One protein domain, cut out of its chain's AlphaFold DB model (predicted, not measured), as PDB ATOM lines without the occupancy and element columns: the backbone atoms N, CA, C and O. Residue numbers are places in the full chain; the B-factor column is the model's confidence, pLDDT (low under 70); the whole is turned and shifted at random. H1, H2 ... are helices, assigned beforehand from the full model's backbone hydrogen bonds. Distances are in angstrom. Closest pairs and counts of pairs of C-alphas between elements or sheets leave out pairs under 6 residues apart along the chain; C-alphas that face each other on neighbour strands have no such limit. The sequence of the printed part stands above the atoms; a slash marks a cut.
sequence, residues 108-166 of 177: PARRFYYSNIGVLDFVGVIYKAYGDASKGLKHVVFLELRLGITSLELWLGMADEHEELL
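This is residues 108 to 166 of the 177 residues of an uncharacterized protein of Vigna unguiculata (UniProt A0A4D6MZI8). A long helical hairpin: H1 runs out, the chain turns through a loop, and the longer H2 comes back beside it the opposite way, the two lines only 6 degrees from each other, with a gap between the helices along most of their length and their centres 13.2 A apart. Residues 131 to 137 stick out at the turn. The printed part has 59 residues with two named helices, H1 then H2, and no named strand; its class is all helix. It is a loose rod, with a radius of gyration of the C-alphas of 14.9 A and spans of 50 by 19 by 6 A.

H1, residues 108 to 131, begins at C-alpha 108 (2.761, 33.210, 16.608) and is 34.9 A long from first to last C-alpha. H2, residues 138 to 166, is 43.4 A long and ends at C-alpha 166 (-10.308, 34.750, 19.752).

H1 and H2 form a helical hairpin and run opposite ways at a shallow tilt of 6 degrees. They only just touch, with 3 pairs of C-alphas within 8 A; the closest C-alphas, those of Gly 131 and Lys 138, are 7.1 A apart. O i to N i+4 pairs are within hydrogen-bond range in 18 of 20 cases in H1 and 20 of 25 in H2.

The C-alphas farthest apart, those of Lys 135 and Leu 166, are 49.8 A apart. The printed part has no cut, and the link of 6 residues is short. Mean pLDDT of the printed part is 73.3; 20 residues are under 70, among them 108 to 116 and 162 to 166.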
ATOM      1  N   PRO A 108       1.876  32.087  16.920       58.38
ATOM      2  CA  PRO A 108       2.761  33.210  16.608       58.38
ATOM      3  C   PRO A 108       3.469  33.780  17.846       58.38
ATOM      4  O   PRO A 108       4.682  33.998  17.803       58.38
ATOM      5  N   ALA A 109       2.759  33.885  18.975       53.06
ATOM      6  CA  ALA A 109       3.294  34.294  20.276       53.06
ATOM      7  C   ALA A 109       4.493  33.443  20.753       53.06
ATOM      8  O   ALA A 109       5.529  33.975  21.165       53.06
ATOM      9  N   ARG A 110       4.429  32.114  20.605       55.72
ATOM     10  CA  ARG A 110       5.516  31.199  20.994       55.72
ATOM     11  C   ARG A 110       6.746  31.319  20.092       55.72
ATOM     12  O   ARG A 110       7.865  31.154  20.572       55.72
ATOM     13  N   ARG A 111       6.593  31.657  18.804       59.19
ATOM     14  CA  ARG A 111       7.753  31.908  17.917       59.19
ATOM     15  C   ARG A 111       8.491  33.201  18.275       59.19
ATOM     16  O   ARG A 111       9.720  33.256  18.151       59.19
ATOM     17  N   PHE A 112       7.772  34.215  18.757       61.56
ATOM     18  CA  PHE A 112       8.393  35.417  19.316       61.56
ATOM     19  C   PHE A 112       9.156  35.107  20.606       61.56
ATOM     20  O   PHE A 112      10.266  35.605  20.779       61.56
ATOM     21  N   TYR A 113       8.628  34.227  21.459       57.97
ATOM     22  CA  TYR A 113       9.286  33.825  22.703       57.97
ATOM     23  C   TYR A 113      10.686  33.229  22.467       57.97
ATOM     24  O   TYR A 113      11.671  33.747  22.989       57.97
ATOM     25  N   TYR A 114      10.816  32.235  21.580       55.41
ATOM     26  CA  TYR A 114      12.123  31.634  21.259       55.41
ATOM     27  C   TYR A 114      13.104  32.606  20.589       55.41
ATOM     28  O   TYR A 114      14.311  32.514  20.804       55.41
ATOM     29  N   SER A 115      12.599  33.576  19.820       66.12
ATOM     30  CA  SER A 115      13.441  34.625  19.227       66.12
ATOM     31  C   SER A 115      13.950  35.622  20.277       66.12
ATOM     32  O   SER A 115      15.047  36.157  20.128       66.12
ATOM     33  N   ASN A 116      13.183  35.855  21.345       62.94
ATOM     34  CA  ASN A 116      13.566  36.730  22.453       62.94
ATOM     35  C   ASN A 116      14.518  36.048  23.449       62.94
ATOM     36  O   ASN A 116      15.387  36.729  23.990       62.94
ATOM     37  N   ILE A 117      14.438  34.724  23.633       70.69
ATOM     38  CA  ILE A 117      15.394  33.962  24.464       70.69
ATOM     39  C   ILE A 117      16.835  34.181  23.978       70.69
ATOM     40  O   ILE A 117      17.705  34.530  24.771       70.69
ATOM     41  N   GLY A 118      17.077  34.096  22.664       74.19
ATOM     42  CA  GLY A 118      18.412  34.352  22.105       74.19
ATOM     43  C   GLY A 118      18.907  35.793  22.307       74.19
ATOM     44  O   GLY A 118      20.112  36.035  22.373       74.19
ATOM     45  N   VAL A 119      17.992  36.758  22.438       68.81
ATOM     46  CA  VAL A 119      18.329  38.156  22.750       68.81
ATOM     47  C   VAL A 119      18.678  38.311  24.231       68.81
ATOM     48  O   VAL A 119      19.637  39.015  24.545       68.81
ATOM     49  N   LEU A 120      17.957  37.640  25.133       71.81
ATOM     50  CA  LEU A 120      18.249  37.653  26.570       71.81
ATOM     51  C   LEU A 120      19.612  37.021  26.876       71.81
ATOM     52  O   LEU A 120      20.390  37.609  27.629       71.81
ATOM     53  N   ASP A 121      19.952  35.909  26.220       73.94
ATOM     54  CA  ASP A 121      21.278  35.289  26.342       73.94
ATOM     55  C   ASP A 121      22.389  36.227  25.850       73.94
ATOM     56  O   ASP A 121      23.403  36.419  26.526       73.94
ATOM     57  N   PHE A 122      22.182  36.890  24.707       72.38
ATOM     58  CA  PHE A 122      23.142  37.860  24.175       72.38
ATOM     59  C   PHE A 122      23.342  39.061  25.115       72.38
ATOM     60  O   PHE A 122      24.473  39.502  25.343       72.38
ATOM     61  N   VAL A 123      22.261  39.571  25.711       76.94
ATOM     62  CA  VAL A 123      22.314  40.660  26.695       76.94
ATOM     63  C   VAL A 123      23.011  40.211  27.982       76.94
ATOM     64  O   VAL A 123      23.831  40.962  28.516       76.94
ATOM     65  N   GLY A 124      22.768  38.982  28.445       77.25
ATOM     66  CA  GLY A 124      23.448  38.394  29.600       77.25
ATOM     67  C   GLY A 124      24.963  38.281  29.405       77.25
ATOM     68  O   GLY A 124      25.733  38.651  30.295       77.25
ATOM     69  N   VAL A 125      25.407  37.861  28.215       77.62
ATOM     70  CA  VAL A 125      26.836  37.783  27.858       77.62
ATOM     71  C   VAL A 125      27.488  39.169  27.841       77.62
ATOM     72  O   VAL A 125      28.564  39.353  28.417       77.62
ATOM     73  N   ILE A 126      26.826  40.166  27.243       76.88
ATOM     74  CA  ILE A 126      27.311  41.556  27.241       76.88
ATOM     75  C   ILE A 126      27.410  42.094  28.669       76.88
ATOM     76  O   ILE A 126      28.402  42.735  29.022       76.88
ATOM     77  N   TYR A 127      26.402  41.830  29.498       68.19
ATOM     78  CA  TYR A 127      26.357  42.324  30.867       68.19
ATOM     79  C   TYR A 127      27.464  41.711  31.735       68.19
ATOM     80  O   TYR A 127      28.118  42.434  32.489       68.19
ATOM     81  N   LYS A 128      27.747  40.412  31.566       78.81
ATOM     82  CA  LYS A 128      28.865  39.730  32.236       78.81
ATOM     83  C   LYS A 128      30.209  40.369  31.875       78.81
ATOM     84  O   LYS A 128      30.977  40.694  32.771       78.81
ATOM     85  N   ALA A 129      30.441  40.658  30.593       76.12
ATOM     86  CA  ALA A 129      31.658  41.340  30.146       76.12
ATOM     87  C   ALA A 129      31.773  42.792  30.665       76.12
ATOM     88  O   ALA A 129      32.873  43.304  30.868       76.12
ATOM     89  N   TYR A 130      30.645  43.476  30.889       68.44
ATOM     90  CA  TYR A 130      30.621  44.873  31.345       68.44
ATOM     91  C   TYR A 130      30.736  45.028  32.874       68.44
ATOM     92  O   TYR A 130      31.232  46.053  33.366       68.44
ATOM     93  N   GLY A 131      30.287  44.021  33.631       70.94
ATOM     94  CA  GLY A 131      30.316  43.993  35.096       70.94
ATOM     95  C   GLY A 131      31.728  44.020  35.689       70.94
ATOM     96  O   GLY A 131      31.926  44.592  36.770       70.94
ATOM     97  N   ASP A 132      32.700  43.496  34.943       70.75
ATOM     98  CA  ASP A 132      34.107  43.439  35.346       70.75
ATOM     99  C   ASP A 132      34.823  44.789  35.157       70.75
ATOM    100  O   ASP A 132      35.722  45.140  35.920       70.75
ATOM    101  N   ALA A 133      34.375  45.608  34.198       71.44
ATOM    102  CA  ALA A 133      35.037  46.865  33.834       71.44
ATOM    103  C   ALA A 133      34.485  48.111  34.555       71.44
ATOM    104  O   ALA A 133      35.153  49.146  34.613       71.44
ATOM    105  N   SER A 134      33.265  48.063  35.097       63.44
ATOM    106  CA  SER A 134      32.551  49.268  35.542       63.44
ATOM    107  C   SER A 134      32.244  49.259  37.042       63.44
ATOM    108  O   SER A 134      31.158  48.897  37.468       63.44
ATOM    109  N   LYS A 135      33.179  49.706  37.891       70.00
ATOM    110  CA  LYS A 135      32.968  49.753  39.357       70.00
ATOM    111  C   LYS A 135      31.929  50.789  39.842       70.00
ATOM    112  O   LYS A 135      31.510  50.690  40.985       70.00
ATOM    113  N   GLY A 136      31.477  51.734  39.004       69.62
ATOM    114  CA  GLY A 136      30.611  52.855  39.436       69.62
ATOM    115  C   GLY A 136      29.327  53.118  38.632       69.62
ATOM    116  O   GLY A 136      28.536  53.961  39.032       69.62
ATOM    117  N   LEU A 137      29.087  52.418  37.518       67.94
ATOM    118  CA  LEU A 137      27.890  52.606  36.668       67.94
ATOM    119  C   LEU A 137      26.906  51.427  36.731       67.94
ATOM    120  O   LEU A 137      25.923  51.399  35.992       67.94
ATOM    121  N   LYS A 138      27.150  50.469  37.636       73.19
ATOM    122  CA  LYS A 138      26.386  49.217  37.740       73.19
ATOM    123  C   LYS A 138      24.901  49.468  37.992       73.19
ATOM    124  O   LYS A 138      24.067  48.839  37.360       73.19
ATOM    125  N   HIS A 139      24.568  50.425  38.856       74.19
ATOM    126  CA  HIS A 139      23.183  50.629  39.281       74.19
ATOM    127  C   HIS A 139      22.278  51.224  38.203       74.19
ATOM    128  O   HIS A 139      21.145  50.779  38.063       74.19
ATOM    129  N   VAL A 140      22.765  52.188  37.418       81.12
ATOM    130  CA  VAL A 140      21.932  52.848  36.398       81.12
ATOM    131  C   VAL A 140      21.642  51.892  35.243       81.12
ATOM    132  O   VAL A 140      20.497  51.762  34.826       81.12
ATOM    133  N   VAL A 141      22.661  51.162  34.777       78.56
ATOM    134  CA  VAL A 141      22.501  50.181  33.692       78.56
ATOM    135  C   VAL A 141      21.663  48.986  34.152       78.56
ATOM    136  O   VAL A 141      20.843  48.489  33.387       78.56
ATOM    137  N   PHE A 142      21.815  48.553  35.408       81.38
ATOM    138  CA  PHE A 142      20.979  47.500  35.983       81.38
ATOM    139  C   PHE A 142      19.509  47.918  36.083       81.38
ATOM    140  O   PHE A 142      18.635  47.121  35.757       81.38
ATOM    141  N   LEU A 143      19.225  49.161  36.484       84.19
ATOM    142  CA  LEU A 143      17.857  49.684  36.528       84.19
ATOM    143  C   LEU A 143      17.242  49.787  35.130       84.19
ATOM    144  O   LEU A 143      16.117  49.336  34.949       84.19
ATOM    145  N   GLU A 144      17.975  50.316  34.144       85.00
ATOM    146  CA  GLU A 144      17.505  50.450  32.753       85.00
ATOM    147  C   GLU A 144      17.233  49.067  32.128       85.00
ATOM    148  O   GLU A 144      16.194  48.858  31.500       85.00
ATOM    149  N   LEU A 145      18.112  48.087  32.376       84.06
ATOM    150  CA  LEU A 145      17.930  46.708  31.916       84.06
ATOM    151  C   LEU A 145      16.743  46.022  32.601       84.06
ATOM    152  O   LEU A 145      15.923  45.395  31.932       84.06
ATOM    153  N   ARG A 146      16.636  46.152  33.926       86.44
ATOM    154  CA  ARG A 146      15.550  45.549  34.703       86.44
ATOM    155  C   ARG A 146      14.193  46.115  34.289       86.44
ATOM    156  O   ARG A 146      13.271  45.334  34.092       86.44
ATOM    157  N   LEU A 147      14.100  47.431  34.074       88.69
ATOM    158  CA  LEU A 147      12.910  48.088  33.519       88.69
ATOM    159  C   LEU A 147      12.557  47.568  32.121       88.69
ATOM    160  O   LEU A 147      11.384  47.345  31.823       88.69
ATOM    161  N   GLY A 148      13.566  47.344  31.274       89.88
ATOM    162  CA  GLY A 148      13.379  46.748  29.953       89.88
ATOM    163  C   GLY A 148      12.777  45.343  30.016       89.88
ATOM    164  O   GLY A 148      11.840  45.055  29.274       89.88
ATOM    165  N   ILE A 149      13.264  44.494  30.930       83.75
ATOM    166  CA  ILE A 149      12.749  43.128  31.125       83.75
ATOM    167  C   ILE A 149      11.314  43.168  31.657       83.75
ATOM    168  O   ILE A 149      10.440  42.548  31.061       83.75
ATOM    169  N   THR A 150      11.034  43.962  32.695       87.62
ATOM    170  CA  THR A 150       9.677  44.057  33.261       87.62
ATOM    171  C   THR A 150       8.668  44.625  32.263       87.62
ATOM    172  O   THR A 150       7.519  44.199  32.226       87.62
ATOM    173  N   SER A 151       9.088  45.575  31.419       86.38
ATOM    174  CA  SER A 151       8.228  46.100  30.356       86.38
ATOM    175  C   SER A 151       7.962  45.057  29.273       86.38
ATOM    176  O   SER A 151       6.873  45.060  28.707       86.38
ATOM    177  N   LEU A 152       8.940  44.201  28.961       83.31
ATOM    178  CA  LEU A 152       8.782  43.120  27.991       83.31
ATOM    179  C   LEU A 152       7.836  42.040  28.531       83.31
ATOM    180  O   LEU A 152       6.934  41.624  27.813       83.31
ATOM    181  N   GLU A 153       8.012  41.632  29.789       86.38
ATOM    182  CA  GLU A 153       7.143  40.665  30.472       86.38
ATOM    183  C   GLU A 153       5.693  41.149  30.520       86.38
ATOM    184  O   GLU A 153       4.790  40.406  30.145       86.38
ATOM    185  N   LEU A 154       5.472  42.417  30.885       88.06
ATOM    186  CA  LEU A 154       4.137  43.014  30.881       88.06
ATOM    187  C   LEU A 154       3.521  43.019  29.474       88.06
ATOM    188  O   LEU A 154       2.344  42.720  29.305       88.06
ATOM    189  N   TRP A 155       4.320  43.331  28.450       86.88
ATOM    190  CA  TRP A 155       3.853  43.335  27.063       86.88
ATOM    191  C   TRP A 155       3.499  41.927  26.561       86.88
ATOM    192  O   TRP A 155       2.545  41.768  25.805       86.88
ATOM    193  N   LEU A 156       4.242  40.908  27.003       79.50
ATOM    194  CA  LEU A 156       3.952  39.500  26.720       79.50
ATOM    195  C   LEU A 156       2.682  39.018  27.425       79.50
ATOM    196  O   LEU A 156       1.880  38.355  26.778       79.50
ATOM    197  N   GLY A 157       2.470  39.385  28.693       84.88
ATOM    198  CA  GLY A 157       1.241  39.042  29.420       84.88
ATOM    199  C   GLY A 157      -0.013  39.579  28.726       84.88
ATOM    200  O   GLY A 157      -0.963  38.838  28.504       84.88
ATOM    201  N   MET A 158       0.033  40.829  28.256       81.06
ATOM    202  CA  MET A 158      -1.078  41.444  27.513       81.06
ATOM    203  C   MET A 158      -1.320  40.816  26.129       81.06
ATOM    204  O   MET A 158      -2.426  40.894  25.598       81.06
ATOM    205  N   ALA A 159      -0.286  40.248  25.503       78.31
ATOM    206  CA  ALA A 159      -0.416  39.611  24.195       78.31
ATOM    207  C   ALA A 159      -1.040  38.208  24.287       78.31
ATOM    208  O   ALA A 159      -1.708  37.789  23.345       78.31
ATOM    209  N   ASP A 160      -0.830  37.502  25.401       72.50
ATOM    210  CA  ASP A 160      -1.323  36.136  25.617       72.50
ATOM    211  C   ASP A 160      -2.836  36.106  25.893       72.50
ATOM    212  O   ASP A 160      -3.567  35.322  25.290       72.50
ATOM    213  N   GLU A 161      -3.343  37.060  26.681       72.88
ATOM    214  CA  GLU A 161      -4.784  37.205  26.967       72.88
ATOM    215  C   GLU A 161      -5.632  37.445  25.700       72.88
ATOM    216  O   GLU A 161      -6.836  37.176  25.663       72.88
ATOM    217  N   HIS A 162      -5.011  37.928  24.622       62.69
ATOM    218  CA  HIS A 162      -5.706  38.247  23.380       62.69
ATOM    219  C   HIS A 162      -5.956  37.021  22.476       62.69
ATOM    220  O   HIS A 162      -6.811  37.090  21.586       62.69
ATOM    221  N   GLU A 163      -5.249  35.906  22.692       61.59
ATOM    222  CA  GLU A 163      -5.441  34.650  21.947       61.59
ATOM    223  C   GLU A 163      -6.626  33.839  22.513       61.59
ATOM    224  O   GLU A 163      -7.380  33.229  21.747       61.59
ATOM    225  N   GLU A 164      -6.875  33.895  23.828       60.81
ATOM    226  CA  GLU A 164      -8.006  33.194  24.459       60.81
ATOM    227  C   GLU A 164      -9.366  33.786  24.052       60.81
ATOM    228  O   GLU A 164     -10.317  33.046  23.776       60.81
ATOM    229  N   LEU A 165      -9.453  35.112  23.898       57.78
ATOM    230  CA  LEU A 165     -10.683  35.778  23.447       57.78
ATOM    231  C   LEU A 165     -11.047  35.452  21.990       57.78
ATOM    232  O   LEU A 165     -12.229  35.415  21.644       57.78
ATOM    233  N   LEU A 166     -10.059  35.167  21.136       58.00
ATOM    234  CA  LEU A 166     -10.308  34.750  19.752       58.00
ATOM    235  C   LEU A 166     -10.749  33.282  19.652       58.00
ATOM    236  O   LEU A 166     -11.466  32.924  18.714       58.00
TER     237      LEU A 166